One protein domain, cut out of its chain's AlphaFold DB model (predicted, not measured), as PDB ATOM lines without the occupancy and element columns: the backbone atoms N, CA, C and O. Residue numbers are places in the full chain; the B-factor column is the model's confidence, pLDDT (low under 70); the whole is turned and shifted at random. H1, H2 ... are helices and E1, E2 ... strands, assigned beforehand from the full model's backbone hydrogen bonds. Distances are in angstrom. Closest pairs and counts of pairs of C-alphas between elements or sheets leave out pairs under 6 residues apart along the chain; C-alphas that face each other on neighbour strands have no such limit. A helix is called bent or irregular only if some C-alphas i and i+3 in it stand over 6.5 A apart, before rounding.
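This is residues 48 to 169 of the 175 residues of an uncharacterized protein of Aphanizomenon flos-aquae LD13 (UniProt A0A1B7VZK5). The model is one twisted sheet of four parallel strands, with helices H2 and H3 over one face of it and no named helix over the other. H2 covers the E1 end and H3 the E4 end, and the long stretch of residues 99 to 113 runs back over that same face between them; H1 packs on H2 near the E1 edge, and the tail of residues 152 to 169 lies past the E4 edge. The printed part has 122 residues with three named helices and four named strands, along the chain H1 E1 H2 E2 E3 H3 E4, and the sheet's order is E1 E2 E3 E4. The class is mixed, helices and strands, with 52 residues, under half, in named elements. The whole is compact, with a radius of gyration of the C-alphas of 14.6 A and spans of 42 by 33 by 27 A.

Begin at Leu 48 and go on to C-alpha 52 at (33.148, -9.887, -28.240), where H1 starts; it runs to His 61, 14.8 A from first to last C-alpha. H1 is irregular, for C-alphas 57 and 60 are 7.1 A apart. Strand E1 follows at residues 68 to 73, 16.3 A long, and then the short helix H2 at residues 82 to 87, 8.9 A long. Next come E2, residues 93 to 98 and 16.1 A long, and E3, residues 114 to 118 and 13.5 A long. Find C-alpha 130 at (15.484, -8.009, -48.981); from there H3, the longest helix, runs 18.6 A to Lys 142. E4 takes residues 146 to 151, 16.2 A long, and ends at C-alpha 151 at (24.605, -10.376, -51.282).

Look first at the sheet, whose edge strands are E1 and E4. E1 and E2 are parallel at 27 degrees, with N 70 and O 93 2.9 A apart, within hydrogen-bond range. E2 and E3 are parallel at 20 degrees, with N 98 and O 116 at 2.8 A. E3 and E4 are parallel at 14 degrees, with N 148 and O 115 at 2.8 A. H2 and H3 lie on the same face, two layers with helices on one face of the sheet. H2 has a height over the sheet of 8.4 A and lies only just over E1 alone, since 4 of its C-alphas fall on E1 and 2 on E2; it runs along the strands, at 6 degrees to E1 on the local plane. Its closest C-alphas to E1 are those of Arg 82 and Val 72, 6.7 A apart. H3 has a height over the sheet of 9.4 A, lies over E3 and E4, and runs along the strands, at 7 degrees to E3 on the local plane. The closest C-alphas of H3 and E4 are those of Arg 137 and Phe 147, 6.3 A apart. E1, H2, E2 and E3, H3, E4 are strand-helix-strand units, two parallel neighbour strands with a helix between, each with a right-handed crossover. H1 touches H2 at a shallow tilt of 23 degrees, the same way, with the C-alphas of Pro 52 and Leu 85 closest at 5.9 A. H1 only grazes the sheet, with residues 52 to 55. H3 is apart from H1 and from H2. Every O i to N i+4 pair is within hydrogen-bond range in H2 and H3, and 4 of 6 are in H1.

The two C-alphas farthest apart are those of His 61 and Gly 166, 45.3 A. The printed part has no cut. The links E2 to E3 and E3 to H3 are long, while H2 to E2 and H3 to E4 are tight. Look also at two short pairings: residues 48 to 49 with 71 to 72 of E1, parallel, and residues 163 to 164 with 167 to 168, antiparallel. The mean pLDDT of the printed part is 94.2, and no printed residue is under 70.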
ATOM      1  N   LEU A  48      37.009  -9.810 -37.367       95.75
ATOM      2  CA  LEU A  48      35.599 -10.075 -37.067       95.75
ATOM      3  C   LEU A  48      35.464 -11.166 -35.998       95.75
ATOM      4  O   LEU A  48      36.111 -12.209 -36.099       95.75
ATOM      5  N   THR A  49      34.585 -10.971 -35.010       92.44
ATOM      6  CA  THR A  49      34.302 -11.983 -33.978       92.44
ATOM      7  C   THR A  49      32.812 -12.132 -33.654       92.44
ATOM      8  O   THR A  49      32.033 -11.187 -33.733       92.44
ATOM      9  N   LYS A  50      32.418 -13.338 -33.227       93.50
ATOM     10  CA  LYS A  50      31.106 -13.629 -32.610       93.50
ATOM     11  C   LYS A  50      31.155 -13.665 -31.078       93.50
ATOM     12  O   LYS A  50      30.130 -13.883 -30.445       93.50
ATOM     13  N   ARG A  51      32.354 -13.524 -30.501       90.88
ATOM     14  CA  ARG A  51      32.644 -13.605 -29.060       90.88
ATOM     15  C   ARG A  51      33.298 -12.305 -28.584       90.88
ATOM     16  O   ARG A  51      34.495 -12.306 -28.284       90.88
ATOM     17  N   PRO A  52      32.580 -11.175 -28.621       92.88
ATOM     18  CA  PRO A  52      33.148  -9.887 -28.240       92.88
ATOM     19  C   PRO A  52      33.556  -9.813 -26.764       92.88
ATOM     20  O   PRO A  52      34.435  -9.033 -26.430       92.88
ATOM     21  N   GLU A  53      33.028 -10.667 -25.890       90.81
ATOM     22  CA  GLU A  53      33.447 -10.758 -24.485       90.81
ATOM     23  C   GLU A  53      34.936 -11.119 -24.383       90.81
ATOM     24  O   GLU A  53      35.679 -10.532 -23.602       90.81
ATOM     25  N   ARG A  54      35.401 -12.039 -25.242       86.31
ATOM     26  CA  ARG A  54      36.825 -12.396 -25.335       86.31
ATOM     27  C   ARG A  54      37.672 -11.272 -25.900       86.31
ATOM     28  O   ARG A  54      38.825 -11.125 -25.520       86.31
ATOM     29  N   LEU A  55      37.114 -10.494 -26.821       86.06
ATOM     30  CA  LEU A  55      37.795  -9.329 -27.360       86.06
ATOM     31  C   LEU A  55      37.981  -8.257 -26.275       86.06
ATOM     32  O   LEU A  55      39.072  -7.714 -26.169       86.06
ATOM     33  N   VAL A  56      36.962  -8.018 -25.441       90.44
ATOM     34  CA  VAL A  56      37.039  -7.110 -24.285       90.44
ATOM     35  C   VAL A  56      38.077  -7.592 -23.268       90.44
ATOM     36  O   VAL A  56      38.912  -6.803 -22.843       90.44
ATOM     37  N   GLU A  57      38.084  -8.884 -22.924       86.94
ATOM     38  CA  GLU A  57      39.068  -9.477 -22.001       86.94
ATOM     39  C   GLU A  57      40.513  -9.329 -22.502       86.94
ATOM     40  O   GLU A  57      41.420  -9.061 -21.719       86.94
ATOM     41  N   LEU A  58      40.740  -9.494 -23.809       83.81
ATOM     42  CA  LEU A  58      42.074  -9.402 -24.403       83.81
ATOM     43  C   LEU A  58      42.509  -7.966 -24.706       83.81
ATOM     44  O   LEU A  58      43.704  -7.734 -24.882       83.81
ATOM     45  N   ALA A  59      41.578  -7.013 -24.784       88.19
ATOM     46  CA  ALA A  59      41.872  -5.651 -25.219       88.19
ATOM     47  C   ALA A  59      42.994  -4.955 -24.419       88.19
ATOM     48  O   ALA A  59      43.836  -4.326 -25.052       88.19
ATOM     49  N   PRO A  60      43.100  -5.105 -23.081       88.06
ATOM     50  CA  PRO A  60      44.202  -4.520 -22.311       88.06
ATOM     51  C   PRO A  60      45.592  -5.086 -22.644       88.06
ATOM     52  O   PRO A  60      46.600  -4.505 -22.252       88.06
ATOM     53  N   HIS A  61      45.660  -6.229 -23.331       84.00
ATOM     54  CA  HIS A  61      46.899  -6.937 -23.663       84.00
ATOM     55  C   HIS A  61      47.271  -6.840 -25.149       84.00
ATOM     56  O   HIS A  61      48.216  -7.498 -25.586       84.00
ATOM     57  N   LEU A  62      46.518  -6.070 -25.937       83.75
ATOM     58  CA  LEU A  62      46.690  -5.942 -27.380       83.75
ATOM     59  C   LEU A  62      46.859  -4.473 -27.769       83.75
ATOM     60  O   LEU A  62      46.192  -3.597 -27.226       83.75
ATOM     61  N   ASP A  63      47.718  -4.223 -28.755       84.94
ATOM     62  CA  ASP A  63      47.835  -2.906 -29.377       84.94
ATOM     63  C   ASP A  63      46.904  -2.808 -30.594       84.94
ATOM     64  O   ASP A  63      47.033  -3.554 -31.572       84.94
ATOM     65  N   PHE A  64      45.944  -1.883 -30.534       86.75
ATOM     66  CA  PHE A  64      44.977  -1.637 -31.602       86.75
ATOM     67  C   PHE A  64      45.504  -0.578 -32.568       86.75
ATOM     68  O   PHE A  64      45.043   0.561 -32.605       86.75
ATOM     69  N   HIS A  65      46.489  -0.981 -33.370       89.12
ATOM     70  CA  HIS A  65      47.101  -0.118 -34.372       89.12
ATOM     71  C   HIS A  65      46.076   0.381 -35.414       89.12
ATOM     72  O   HIS A  65      45.113  -0.305 -35.763       89.12
ATOM     73  N   LYS A  66      46.321   1.565 -35.995       91.81
ATOM     74  CA  LYS A  66      45.391   2.267 -36.907       91.81
ATOM     75  C   LYS A  66      44.956   1.499 -38.156       91.81
ATOM     76  O   LYS A  66      43.994   1.884 -38.814       91.81
ATOM     77  N   ASN A  67      45.696   0.458 -38.525       91.62
ATOM     78  CA  ASN A  67      45.377  -0.388 -39.668       91.62
ATOM     79  C   ASN A  67      44.464  -1.571 -39.305       91.62
ATOM     80  O   ASN A  67      44.226  -2.421 -40.160       91.62
ATOM     81  N   ILE A  68      43.949  -1.629 -38.075       92.50
ATOM     82  CA  ILE A  68      42.978  -2.624 -37.623       92.50
ATOM     83  C   ILE A  68      41.570  -2.039 -37.708       92.50
ATOM     84  O   ILE A  68      41.260  -1.011 -37.107       92.50
ATOM     85  N   TRP A  69      40.704  -2.731 -38.441       95.75
ATOM     86  CA  TRP A  69      39.264  -2.510 -38.459       95.75
ATOM     87  C   TRP A  69      38.607  -3.652 -37.705       95.75
ATOM     88  O   TRP A  69      38.795  -4.818 -38.052       95.75
ATOM     89  N   LEU A  70      37.850  -3.329 -36.666       96.38
ATOM     90  CA  LEU A  70      37.356  -4.301 -35.704       96.38
ATOM     91  C   LEU A  70      35.842  -4.404 -35.783       96.38
ATOM     92  O   LEU A  70      35.154  -3.393 -35.862       96.38
ATOM     93  N   GLY A  71      35.308  -5.616 -35.747       97.56
ATOM     94  CA  GLY A  71      33.874  -5.790 -35.872       97.56
ATOM     95  C   GLY A  71      33.319  -7.021 -35.198       97.56
ATOM     96  O   GLY A  71      34.032  -7.963 -34.836       97.56
ATOM     97  N   VAL A  72      32.000  -6.996 -35.049       98.25
ATOM     98  CA  VAL A  72      31.218  -8.077 -34.449       98.25
ATOM     99  C   VAL A  72      30.149  -8.565 -35.413       98.25
ATOM    100  O   VAL A  72      29.595  -7.786 -36.190       98.25
ATOM    101  N   SER A  73      29.851  -9.864 -35.369       98.00
ATOM    102  CA  SER A  73      28.693 -10.393 -36.090       98.00
ATOM    103  C   SER A  73      27.405 -10.092 -35.327       98.00
ATOM    104  O   SER A  73      27.334 -10.350 -34.122       98.00
ATOM    105  N   VAL A  74      26.386  -9.602 -36.031       98.44
ATOM    106  CA  VAL A  74      25.043  -9.319 -35.503       98.44
ATOM    107  C   VAL A  74      24.020  -9.936 -36.453       98.44
ATOM    108  O   VAL A  74      23.489  -9.279 -37.340       98.44
ATOM    109  N   GLU A  75      23.793 -11.241 -36.323       97.56
ATOM    110  CA  GLU A  75      22.974 -11.997 -37.280       97.56
ATOM    111  C   GLU A  75      21.462 -11.763 -37.114       97.56
ATOM    112  O   GLU A  75      20.698 -11.974 -38.051       97.56
ATOM    113  N   ASN A  76      21.012 -11.371 -35.919       98.06
ATOM    114  CA  ASN A  76      19.613 -11.074 -35.590       98.06
ATOM    115  C   ASN A  76      19.519 -10.204 -34.319       98.06
ATOM    116  O   ASN A  76      20.529  -9.960 -33.651       98.06
ATOM    117  N   GLN A  77      18.302  -9.766 -33.975       98.31
ATOM    118  CA  GLN A  77      18.055  -8.814 -32.885       98.31
ATOM    119  C   GLN A  77      18.586  -9.285 -31.519       98.31
ATOM    120  O   GLN A  77      19.012  -8.461 -30.713       98.31
ATOM    121  N   ASN A  78      18.642 -10.600 -31.268       98.06
ATOM    122  CA  ASN A  78      19.128 -11.151 -29.997       98.06
ATOM    123  C   ASN A  78      20.632 -10.918 -29.781       98.06
ATOM    124  O   ASN A  78      21.118 -11.068 -28.663       98.06
ATOM    125  N   TYR A  79      21.378 -10.565 -30.833       97.81
ATOM    126  CA  TYR A  79      22.822 -10.334 -30.774       97.81
ATOM    127  C   TYR A  79      23.221  -8.859 -30.857       97.81
ATOM    128  O   TYR A  79      24.412  -8.559 -30.893       97.81
ATOM    129  N   VAL A  80      22.260  -7.930 -30.850       98.12
ATOM    130  CA  VAL A  80      22.533  -6.483 -30.910       98.12
ATOM    131  C   VAL A  80      23.339  -5.999 -29.696       98.12
ATOM    132  O   VAL A  80      24.153  -5.091 -29.828       98.12
ATOM    133  N   SER A  81      23.244  -6.674 -28.545       97.69
ATOM    134  CA  SER A  81      24.072  -6.379 -27.361       97.69
ATOM    135  C   SER A  81      25.583  -6.537 -27.594       97.69
ATOM    136  O   SER A  81      26.389  -5.948 -26.876       97.69
ATOM    137  N   ARG A  82      26.009  -7.277 -28.629       98.25
ATOM    138  CA  ARG A  82      27.430  -7.395 -29.008       98.25
ATOM    139  C   ARG A  82      28.038  -6.059 -29.436       98.25
ATOM    140  O   ARG A  82      29.252  -5.886 -29.327       98.25
ATOM    141  N   ILE A  83      27.213  -5.128 -29.913       98.44
ATOM    142  CA  ILE A  83      27.637  -3.788 -30.328       98.44
ATOM    143  C   ILE A  83      28.178  -3.014 -29.120       98.44
ATOM    144  O   ILE A  83      29.217  -2.364 -29.218       98.44
ATOM    145  N   ASP A  84      27.545  -3.154 -27.953       98.31
ATOM    146  CA  ASP A  84      27.988  -2.489 -26.724       98.31
ATOM    147  C   ASP A  84      29.341  -3.002 -26.230       98.31
ATOM    148  O   ASP A  84      30.147  -2.234 -25.708       98.31
ATOM    149  N   LEU A  85      29.634  -4.284 -26.443       97.94
ATOM    150  CA  LEU A  85      30.942  -4.858 -26.127       97.94
ATOM    151  C   LEU A  85      32.023  -4.381 -27.108       97.94
ATOM    152  O   LEU A  85      33.137  -4.077 -26.690       97.94
ATOM    153  N   LEU A  86      31.700  -4.233 -28.399       97.81
ATOM    154  CA  LEU A  86      32.629  -3.658 -29.383       97.81
ATOM    155  C   LEU A  86      33.030  -2.216 -29.022       97.81
ATOM    156  O   LEU A  86      34.181  -1.824 -29.210       97.81
ATOM    157  N   ARG A  87      32.099  -1.429 -28.471       97.50
ATOM    158  CA  ARG A  87      32.355  -0.046 -28.035       97.50
ATOM    159  C   ARG A  87      33.367   0.057 -26.895       97.50
ATOM    160  O   ARG A  87      34.027   1.083 -26.780       97.50
ATOM    161  N   GLN A  88      33.506  -0.988 -26.083       96.62
ATOM    162  CA  GLN A  88      34.451  -1.016 -24.960       96.62
ATOM    163  C   GLN A  88      35.901  -1.223 -25.412       96.62
ATOM    164  O   GLN A  88      36.827  -1.000 -24.637       96.62
ATOM    165  N   VAL A  89      36.112  -1.646 -26.660       94.38
ATOM    166  CA  VAL A  89      37.433  -1.979 -27.188       94.38
ATOM    167  C   VAL A  89      37.974  -0.795 -27.999       94.38
ATOM    168  O   VAL A  89      37.230  -0.218 -28.807       94.38
ATOM    169  N   PRO A  90      39.251  -0.406 -27.825       93.56
ATOM    170  CA  PRO A  90      39.890   0.580 -28.687       93.56
ATOM    171  C   PRO A  90      39.876   0.116 -30.147       93.56
ATOM    172  O   PRO A  90      40.275  -1.002 -30.460       93.56
ATOM    173  N   ALA A  91      39.395   0.961 -31.053       93.62
ATOM    174  CA  ALA A  91      39.400   0.682 -32.481       93.62
ATOM    175  C   ALA A  91      39.313   1.989 -33.266       93.62
ATOM    176  O   ALA A  91      38.527   2.873 -32.914       93.62
ATOM    177  N   ASN A  92      40.094   2.072 -34.342       93.44
ATOM    178  CA  ASN A  92      40.047   3.191 -35.283       93.44
ATOM    179  C   ASN A  92      38.840   3.111 -36.216       93.44
ATOM    180  O   ASN A  92      38.335   4.141 -36.637       93.44
ATOM    181  N   VAL A  93      38.409   1.894 -36.542       96.75
ATOM    182  CA  VAL A  93      37.189   1.623 -37.304       96.75
ATOM    183  C   VAL A  93      36.453   0.484 -36.621       96.75
ATOM    184  O   VAL A  93      37.034  -0.584 -36.394       96.75
ATOM    185  N   ARG A  94      35.175   0.702 -36.325       98.12
ATOM    186  CA  ARG A  94      34.232  -0.280 -35.796       98.12
ATOM    187  C   ARG A  94      33.209  -0.628 -36.861       98.12
ATOM    188  O   ARG A  94      32.542   0.256 -37.391       98.12
ATOM    189  N   PHE A  95      33.056  -1.916 -37.152       98.62
ATOM    190  CA  PHE A  95      32.074  -2.371 -38.130       98.62
ATOM    191  C   PHE A  95      31.148  -3.465 -37.602       98.62
ATOM    192  O   PHE A  95      31.511  -4.276 -36.748       98.62
ATOM    193  N   LEU A  96      29.940  -3.513 -38.155       98.75
ATOM    194  CA  LEU A  96      28.965  -4.568 -37.903       98.75
ATOM    195  C   LEU A  96      28.907  -5.493 -39.112       98.75
ATOM    196  O   LEU A  96      28.752  -5.040 -40.242       98.75
ATOM    197  N   SER A  97      29.021  -6.798 -38.877       98.50
ATOM    198  CA  SER A  97      28.744  -7.810 -39.894       98.50
ATOM    199  C   SER A  97      27.388  -8.437 -39.606       98.50
ATOM    200  O   SER A  97      27.246  -9.340 -38.780       98.50
ATOM    201  N   CYS A  98      26.371  -7.944 -40.292       98.44
ATOM    202  CA  CYS A  98      25.016  -8.467 -40.262       98.44
ATOM    203  C   CYS A  98      24.911  -9.654 -41.232       98.44
ATOM    204  O   CYS A  98      24.219  -9.591 -42.249       98.44
ATOM    205  N   GLU A  99      25.691 -10.710 -40.952       95.44
ATOM    206  CA  GLU A  99      25.882 -11.858 -41.844       95.44
ATOM    207  C   GLU A  99      25.982 -13.222 -41.116       95.44
ATOM    208  O   GLU A  99      26.806 -13.385 -40.208       95.44
ATOM    209  N   PRO A 100      25.242 -14.253 -41.578       95.94
ATOM    210  CA  PRO A 100      24.063 -14.098 -42.427       95.94
ATOM    211  C   PRO A 100      23.001 -13.267 -41.694       95.94
ATOM    212  O   PRO A 100      22.833 -13.431 -40.487       95.94
ATOM    213  N   LEU A 101      22.290 -12.387 -42.397       97.56
ATOM    214  CA  LEU A 101      21.159 -11.674 -41.803       97.56
ATOM    215  C   LEU A 101      19.965 -12.630 -41.673       97.56
ATOM    216  O   LEU A 101      19.437 -13.129 -42.666       97.56
ATOM    217  N   LEU A 102      19.558 -12.899 -40.434       96.81
ATOM    218  CA  LEU A 102      18.541 -13.891 -40.075       96.81
ATOM    219  C   LEU A 102      17.228 -13.268 -39.577       96.81
ATOM    220  O   LEU A 102      16.335 -13.998 -39.151       96.81
ATOM    221  N   GLY A 103      17.107 -11.943 -39.606       97.62
ATOM    222  CA  GLY A 103      15.909 -11.212 -39.203       97.62
ATOM    223  C   GLY A 103      16.101  -9.697 -39.308       97.62
ATOM    224  O   GLY A 103      17.208  -9.255 -39.615       97.62
ATOM    225  N   PRO A 104      15.049  -8.903 -39.041       98.31
ATOM    226  CA  PRO A 104      15.169  -7.450 -38.958       98.31
ATOM    227  C   PRO A 104      16.070  -7.045 -37.782       98.31
ATOM    228  O   PRO A 104      16.165  -7.767 -36.782       98.31
ATOM    229  N   LEU A 105      16.717  -5.887 -37.909       98.62
ATOM    230  CA  LEU A 105      17.610  -5.326 -36.900       98.62
ATOM    231  C   LEU A 105      17.282  -3.855 -36.673       98.62
ATOM    232  O   LEU A 105      17.289  -3.079 -37.618       98.62
ATOM    233  N   ASN A 106      17.084  -3.468 -35.419       98.19
ATOM    234  CA  ASN A 106      17.158  -2.072 -35.001       98.19
ATOM    235  C   ASN A 106      18.536  -1.835 -34.375       98.19
ATOM    236  O   ASN A 106      18.862  -2.460 -33.357       98.19
ATOM    237  N   LEU A 107      19.348  -0.995 -35.016       98.25
ATOM    238  CA  LEU A 107      20.758  -0.814 -34.686       98.25
ATOM    239  C   LEU A 107      21.016   0.575 -34.101       98.25
ATOM    240  O   LEU A 107      20.603   1.598 -34.635       98.25
ATOM    241  N   ASP A 108      21.774   0.605 -33.011       97.75
ATOM    242  CA  ASP A 108      22.373   1.831 -32.501       97.75
ATOM    243  C   ASP A 108      23.756   1.998 -33.132       97.75
ATOM    244  O   ASP A 108      24.633   1.156 -32.923       97.75
ATOM    245  N   PHE A 109      23.963   3.086 -33.869       97.88
ATOM    246  CA  PHE A 109      25.212   3.358 -34.578       97.88
ATOM    247  C   PHE A 109      26.186   4.279 -33.851       97.88
ATOM    248  O   PHE A 109      27.213   4.646 -34.416       97.88
ATOM    249  N   ARG A 110      25.928   4.645 -32.589       97.44
ATOM    250  CA  ARG A 110      26.910   5.417 -31.816       97.44
ATOM    251  C   ARG A 110      28.265   4.708 -31.842       97.44
ATOM    252  O   ARG A 110      28.359   3.546 -31.431       97.44
ATOM    253  N   ASN A 111      29.291   5.417 -32.308       97.19
ATOM    254  CA  ASN A 111      30.653   4.914 -32.500       97.19
ATOM    255  C   ASN A 111      30.736   3.675 -33.413       97.19
ATOM    256  O   ASN A 111      31.496   2.752 -33.122       97.19
ATOM    257  N   ILE A 112      29.942   3.622 -34.484       98.19
ATOM    258  CA  ILE A 112      30.026   2.600 -35.533       98.19
ATOM    259  C   ILE A 112      30.267   3.289 -36.870       98.19
ATOM    260  O   ILE A 112      29.542   4.206 -37.234       98.19
ATOM    261  N   ASP A 113      31.265   2.810 -37.607       98.38
ATOM    262  CA  ASP A 113      31.739   3.457 -38.830       98.38
ATOM    263  C   ASP A 113      31.244   2.752 -40.097       98.38
ATOM    264  O   ASP A 113      31.203   3.349 -41.173       98.38
ATOM    265  N   TRP A 114      30.909   1.460 -40.001       98.69
ATOM    266  CA  TRP A 114      30.593   0.651 -41.177       98.69
ATOM    267  C   TRP A 114      29.652  -0.517 -40.880       98.69
ATOM    268  O   TRP A 114      29.826  -1.241 -39.901       98.69
ATOM    269  N   VAL A 115      28.679  -0.759 -41.756       98.75
ATOM    270  CA  VAL A 115      27.753  -1.892 -41.655       98.75
ATOM    271  C   VAL A 115      27.798  -2.715 -42.933       98.75
ATOM    272  O   VAL A 115      27.635  -2.201 -44.038       98.75
ATOM    273  N   ILE A 116      28.002  -4.020 -42.772       98.69
ATOM    274  CA  ILE A 116      28.036  -5.000 -43.853       98.69
ATOM    275  C   ILE A 116      26.814  -5.901 -43.717       98.69
ATOM    276  O   ILE A 116      26.653  -6.565 -42.695       98.69
ATOM    277  N   VAL A 117      25.987  -5.972 -44.758       98.56
ATOM    278  CA  VAL A 117      24.798  -6.834 -44.801       98.56
ATOM    279  C   VAL A 117      24.949  -7.900 -45.876       98.56
ATOM    280  O   VAL A 117      25.340  -7.623 -47.013       98.56
ATOM    281  N   GLY A 118      24.603  -9.137 -45.531       96.56
ATOM    282  CA  GLY A 118      24.699 -10.268 -46.442       96.56
ATOM    283  C   GLY A 118      23.889 -11.480 -45.989       96.56
ATOM    284  O   GLY A 118      23.814 -11.796 -44.804       96.56
ATOM    285  N   GLY A 119      23.292 -12.176 -46.953       94.81
ATOM    286  CA  GLY A 119      22.584 -13.436 -46.737       94.81
ATOM    287  C   GLY A 119      23.493 -14.670 -46.712       94.81
ATOM    288  O   GLY A 119      24.713 -14.599 -46.896       94.81
ATOM    289  N   GLU A 120      22.880 -15.833 -46.495       93.69
ATOM    290  CA  GLU A 120      23.585 -17.112 -46.375       93.69
ATOM    291  C   GLU A 120      24.301 -17.524 -47.666       93.69
ATOM    292  O   GLU A 120      23.855 -17.263 -48.781       93.69
ATOM    293  N   SER A 121      25.426 -18.225 -47.520       89.44
ATOM    294  CA  SER A 121      26.130 -18.857 -48.637       89.44
ATOM    295  C   SER A 121      26.230 -20.363 -48.433       89.44
ATOM    296  O   SER A 121      26.403 -20.827 -47.308       89.44
ATOM    297  N   GLY A 122      26.176 -21.126 -49.523       89.38
ATOM    298  CA  GLY A 122      26.392 -22.572 -49.522       89.38
ATOM    299  C   GLY A 122      25.222 -23.372 -50.090       89.38
ATOM    300  O   GLY A 122      24.226 -22.832 -50.569       89.38
ATOM    301  N   GLN A 123      25.347 -24.701 -50.048       85.81
ATOM    302  CA  GLN A 123      24.406 -25.610 -50.718       85.81
ATOM    303  C   GLN A 123      22.966 -25.510 -50.189       85.81
ATOM    304  O   GLN A 123      22.029 -25.697 -50.953       85.81
ATOM    305  N   LYS A 124      22.786 -25.183 -48.903       89.00
ATOM    306  CA  LYS A 124      21.476 -25.036 -48.242       89.00
ATOM    307  C   LYS A 124      21.151 -23.577 -47.891       89.00
ATOM    308  O   LYS A 124      20.514 -23.328 -46.873       89.00
ATOM    309  N   HIS A 125      21.656 -22.619 -48.672       88.81
ATOM    310  CA  HIS A 125      21.439 -21.198 -48.400       88.81
ATOM    311  C   HIS A 125      19.952 -20.840 -48.436       88.81
ATOM    312  O   HIS A 125      19.215 -21.266 -49.327       88.81
ATOM    313  N   ARG A 126      19.534 -20.005 -47.491       91.69
ATOM    314  CA  ARG A 126      18.249 -19.317 -47.546       91.69
ATOM    315  C   ARG A 126      18.456 -17.926 -48.125       91.69
ATOM    316  O   ARG A 126      19.448 -17.259 -47.824       91.69
ATOM    317  N   LEU A 127      17.510 -17.495 -48.953       91.81
ATOM    318  CA  LEU A 127      17.449 -16.103 -49.373       91.81
ATOM    319  C   LEU A 127      17.023 -15.257 -48.176       91.81
ATOM    320  O   LEU A 127      16.039 -15.563 -47.501       91.81
ATOM    321  N   MET A 128      17.789 -14.209 -47.910       95.19
ATOM    322  CA  MET A 128      17.421 -13.185 -46.944       95.19
ATOM    323  C   MET A 128      16.200 -12.413 -47.462       95.19
ATOM    324  O   MET A 128      16.084 -12.164 -48.663       95.19
ATOM    325  N   ASN A 129      15.311 -11.986 -46.562       96.06
ATOM    326  CA  ASN A 129      14.282 -11.020 -46.928       96.06
ATOM    327  C   ASN A 129      14.945  -9.667 -47.234       96.06
ATOM    328  O   ASN A 129      15.572  -9.063 -46.363       96.06
ATOM    329  N   ILE A 130      14.809  -9.208 -48.478       95.94
ATOM    330  CA  ILE A 130      15.484  -8.009 -48.981       95.94
ATOM    331  C   ILE A 130      15.078  -6.738 -48.226       95.94
ATOM    332  O   ILE A 130      15.897  -5.834 -48.081       95.94
ATOM    333  N   GLU A 131      13.860  -6.700 -47.683       97.81
ATOM    334  CA  GLU A 131      13.357  -5.553 -46.927       97.81
ATOM    335  C   GLU A 131      14.148  -5.335 -45.632       97.81
ATOM    336  O   GLU A 131      14.350  -4.195 -45.230       97.81
ATOM    337  N   TRP A 132      14.708  -6.389 -45.024       98.25
ATOM    338  CA  TRP A 132      15.593  -6.229 -43.863       98.25
ATOM    339  C   TRP A 132      16.899  -5.516 -44.229       98.25
ATOM    340  O   TRP A 132      17.415  -4.728 -43.445       98.25
ATOM    341  N   ALA A 133      17.443  -5.768 -45.423       98.12
ATOM    342  CA  ALA A 133      18.657  -5.093 -45.875       98.12
ATOM    343  C   ALA A 133      18.402  -3.642 -46.289       98.12
ATOM    344  O   ALA A 133      19.254  -2.793 -46.040       98.12
ATOM    345  N   LYS A 134      17.241  -3.357 -46.891       98.44
ATOM    346  CA  LYS A 134      16.813  -1.985 -47.202       98.44
ATOM    347  C   LYS A 134      16.587  -1.166 -45.937       98.44
ATOM    348  O   LYS A 134      17.083  -0.055 -45.852       98.44
ATOM    349  N   ASP A 135      15.927  -1.744 -44.939       98.62
ATOM    350  CA  ASP A 135      15.718  -1.080 -43.655       98.62
ATOM    351  C   ASP A 135      17.058  -0.730 -42.979       98.62
ATOM    352  O   ASP A 135      17.278   0.415 -42.593       98.62
ATOM    353  N   ILE A 136      18.024  -1.662 -42.944       98.75
ATOM    354  CA  ILE A 136      19.371  -1.375 -42.415       98.75
ATOM    355  C   ILE A 136      20.099  -0.310 -43.253       98.75
ATOM    356  O   ILE A 136      20.767   0.550 -42.677       98.75
ATOM    357  N   ARG A 137      19.979  -0.332 -44.591       98.50
ATOM    358  CA  ARG A 137      20.525   0.716 -45.475       98.50
ATOM    359  C   ARG A 137      19.975   2.088 -45.086       98.50
ATOM    360  O   ARG A 137      20.757   3.018 -44.917       98.50
ATOM    361  N   ASP A 138      18.662   2.207 -44.930       98.62
ATOM    362  CA  ASP A 138      17.992   3.477 -44.637       98.62
ATOM    363  C   ASP A 138      18.369   3.987 -43.237       98.62
ATOM    364  O   ASP A 138      18.642   5.178 -43.054       98.62
ATOM    365  N   GLN A 139      18.484   3.079 -42.259       98.69
ATOM    366  CA  GLN A 139      19.040   3.392 -40.942       98.69
ATOM    367  C   GLN A 139      20.480   3.939 -41.060       98.69
ATOM    368  O   GLN A 139      20.790   4.960 -40.445       98.69
ATOM    369  N   CYS A 140      21.351   3.301 -41.856       98.50
ATOM    370  CA  CYS A 140      22.740   3.740 -42.054       98.50
ATOM    371  C   CYS A 140      22.817   5.116 -42.725       98.50
ATOM    372  O   CYS A 140      23.547   5.979 -42.250       98.50
ATOM    373  N   GLN A 141      22.027   5.350 -43.779       97.88
ATOM    374  CA  GLN A 141      21.969   6.640 -44.474       97.88
ATOM    375  C   GLN A 141      21.540   7.768 -43.535       97.88
ATOM    376  O   GLN A 141      22.166   8.824 -43.512       97.88
ATOM    377  N   LYS A 142      20.509   7.531 -42.715       98.31
ATOM    378  CA  LYS A 142      20.034   8.506 -41.726       98.31
ATOM    379  C   LYS A 142      21.093   8.843 -40.672       98.31
ATOM    380  O   LYS A 142      21.093   9.955 -40.153       98.31
ATOM    381  N   ALA A 143      21.945   7.883 -40.328       97.88
ATOM    382  CA  ALA A 143      23.006   8.041 -39.339       97.88
ATOM    383  C   ALA A 143      24.372   8.399 -39.948       97.88
ATOM    384  O   ALA A 143      25.347   8.472 -39.205       97.88
ATOM    385  N   GLU A 144      24.445   8.593 -41.268       97.31
ATOM    386  CA  GLU A 144      25.683   8.865 -42.011       97.31
ATOM    387  C   GLU A 144      26.779   7.798 -41.801       97.31
ATOM    388  O   GLU A 144      27.974   8.089 -41.763       97.31
ATOM    389  N   VAL A 145      26.369   6.531 -41.686       98.19
ATOM    390  CA  VAL A 145      27.262   5.372 -41.531       98.19
ATOM    391  C   VAL A 145      27.459   4.682 -42.871       98.19
ATOM    392  O   VAL A 145      26.493   4.449 -43.597       98.19
ATOM    393  N   ALA A 146      28.697   4.286 -43.180       98.50
ATOM    394  CA  ALA A 146      28.982   3.588 -44.427       98.50
ATOM    395  C   ALA A 146      28.208   2.261 -44.501       98.50
ATOM    396  O   ALA A 146      28.236   1.453 -43.566       98.50
ATOM    397  N   PHE A 147      27.578   1.998 -45.644       98.56
ATOM    398  CA  PHE A 147      26.789   0.791 -45.870       98.56
ATOM    399  C   PHE A 147      27.334  -0.063 -47.026       98.56
ATOM    400  O   PHE A 147      27.545   0.395 -48.153       98.56
ATOM    401  N   PHE A 148      27.543  -1.352 -46.756       98.25
ATOM    402  CA  PHE A 148      27.993  -2.331 -47.742       98.25
ATOM    403  C   PHE A 148      27.003  -3.488 -47.848       98.25
ATOM    404  O   PHE A 148      26.874  -4.313 -46.942       98.25
ATOM    405  N   PHE A 149      26.360  -3.613 -49.005       97.56
ATOM    406  CA  PHE A 149      25.524  -4.755 -49.330       97.56
ATOM    407  C   PHE A 149      26.313  -5.803 -50.116       97.56
ATOM    408  O   PHE A 149      26.708  -5.611 -51.269       97.56
ATOM    409  N   LYS A 150      26.546  -6.950 -49.481       93.81
ATOM    410  CA  LYS A 150      27.365  -8.019 -50.045       93.81
ATOM    411  C   LYS A 150      26.580  -8.923 -50.980       93.81
ATOM    412  O   LYS A 150      27.058  -9.196 -52.079       93.81
ATOM    413  N   GLN A 151      25.450  -9.456 -50.513       93.88
ATOM    414  CA  GLN A 151      24.605 -10.376 -51.282       93.88
ATOM    415  C   GLN A 151      23.270 -10.680 -50.594       93.88
ATOM    416  O   GLN A 151      23.193 -10.669 -49.368       93.88
ATOM    417  N   ILE A 152      22.260 -11.092 -51.365       93.75
ATOM    418  CA  ILE A 152      20.992 -11.624 -50.823       93.75
ATOM    419  C   ILE A 152      21.106 -13.059 -50.271       93.75
ATOM    420  O   ILE A 152      20.337 -13.474 -49.408       93.75
ATOM    421  N   GLY A 153      22.094 -13.809 -50.761       90.75
ATOM    422  CA  GLY A 153      22.329 -15.217 -50.452       90.75
ATOM    423  C   GLY A 153      22.473 -16.048 -51.726       90.75
ATOM    424  O   GLY A 153      21.963 -15.670 -52.774       90.75
ATOM    425  N   GLY A 154      23.216 -17.151 -51.684       90.44
ATOM    426  CA  GLY A 154      23.489 -17.922 -52.899       90.44
ATOM    427  C   GLY A 154      24.302 -19.192 -52.684       90.44
ATOM    428  O   GLY A 154      24.954 -19.382 -51.656       90.44
ATOM    429  N   ARG A 155      24.321 -20.070 -53.698       87.06
ATOM    430  CA  ARG A 155      25.098 -21.325 -53.648       87.06
ATOM    431  C   ARG A 155      26.587 -21.072 -53.409       87.06
ATOM    432  O   ARG A 155      27.239 -21.824 -52.690       87.06
ATOM    433  N   THR A 156      27.111 -20.003 -53.999       83.31
ATOM    434  CA  THR A 156      28.460 -19.484 -53.767       83.31
ATOM    435  C   THR A 156      28.383 -18.007 -53.397       83.31
ATOM    436  O   THR A 156      27.385 -17.337 -53.665       83.31
ATOM    437  N   SER A 157      29.452 -17.488 -52.793       74.50
ATOM    438  CA  SER A 157      29.575 -16.055 -52.511       74.50
ATOM    439  C   SER A 157      29.340 -15.234 -53.785       74.50
ATOM    440  O   SER A 157      29.902 -15.559 -54.834       74.50
ATOM    441  N   LYS A 158      28.524 -14.178 -53.678       76.00
ATOM    442  CA  LYS A 158      28.112 -13.249 -54.749       76.00
ATOM    443  C   LYS A 158      27.150 -13.820 -55.799       76.00
ATOM    444  O   LYS A 158      26.694 -13.059 -56.648       76.00
ATOM    445  N   ALA A 159      26.796 -15.107 -55.745       77.56
ATOM    446  CA  ALA A 159      25.915 -15.718 -56.748       77.56
ATOM    447  C   ALA A 159      24.482 -15.165 -56.725       77.56
ATOM    448  O   ALA A 159      23.838 -15.121 -57.765       77.56
ATOM    449  N   GLY A 160      23.994 -14.723 -55.562       75.56
ATOM    450  CA  GLY A 160      22.655 -14.140 -55.422       75.56
ATOM    451  C   GLY A 160      22.510 -12.711 -55.939       75.56
ATOM    452  O   GLY A 160      21.418 -12.158 -55.886       75.56
ATOM    453  N   GLY A 161      23.598 -12.089 -56.396       86.38
ATOM    454  CA  GLY A 161      23.622 -10.662 -56.701       86.38
ATOM    455  C   GLY A 161      23.758  -9.791 -55.452       86.38
ATOM    456  O   GLY A 161      23.592 -10.246 -54.320       86.38
ATOM    457  N   ASN A 162      24.120  -8.530 -55.681       91.88
ATOM    458  CA  ASN A 162      24.460  -7.546 -54.653       91.88
ATOM    459  C   ASN A 162      23.800  -6.186 -54.922       91.88
ATOM    460  O   ASN A 162      24.404  -5.139 -54.689       91.88
ATOM    461  N   LEU A 163      22.580  -6.223 -55.460       93.50
ATOM    462  CA  LEU A 163      21.790  -5.036 -55.761       93.50
ATOM    463  C   LEU A 163      20.676  -4.868 -54.727       93.50
ATOM    464  O   LEU A 163      19.994  -5.842 -54.407       93.50
ATOM    465  N   LEU A 164      20.473  -3.639 -54.259       93.44
ATOM    466  CA  LEU A 164      19.246  -3.208 -53.587       93.44
ATOM    467  C   LEU A 164      18.579  -2.175 -54.491       93.44
ATOM    468  O   LEU A 164      19.204  -1.176 -54.829       93.44
ATOM    469  N   ASP A 165      17.343  -2.437 -54.915       92.19
ATOM    470  CA  ASP A 165      16.583  -1.548 -55.810       92.19
ATOM    471  C   ASP A 165      17.340  -1.183 -57.106       92.19
ATOM    472  O   ASP A 165      17.262  -0.067 -57.602       92.19
ATOM    473  N   GLY A 166      18.100  -2.141 -57.650       92.94
ATOM    474  CA  GLY A 166      18.904  -1.958 -58.868       92.94
ATOM    475  C   GLY A 166      20.294  -1.355 -58.642       92.94
ATOM    476  O   GLY A 166      21.123  -1.413 -59.546       92.94
ATOM    477  N   GLU A 167      20.593  -0.881 -57.433       95.19
ATOM    478  CA  GLU A 167      21.823  -0.153 -57.115       95.19
ATOM    479  C   GLU A 167      22.812  -0.973 -56.279       95.19
ATOM    480  O   GLU A 167      22.437  -1.835 -55.476       95.19
ATOM    481  N   LYS A 168      24.110  -0.691 -56.453       95.62
ATOM    482  CA  LYS A 168      25.188  -1.291 -55.652       95.62
ATOM    483  C   LYS A 168      25.549  -0.388 -54.486       95.62
ATOM    484  O   LYS A 168      25.950   0.751 -54.686       95.62
ATOM    485  N   TYR A 169      25.573  -0.970 -53.295       97.06
ATOM    486  CA  TYR A 169      26.030  -0.298 -52.083       97.06
ATOM    487  C   TYR A 169      27.330  -0.948 -51.628       97.06
ATOM    488  O   TYR A 169      27.328  -2.072 -51.131       97.06
TER     489      TYR A 169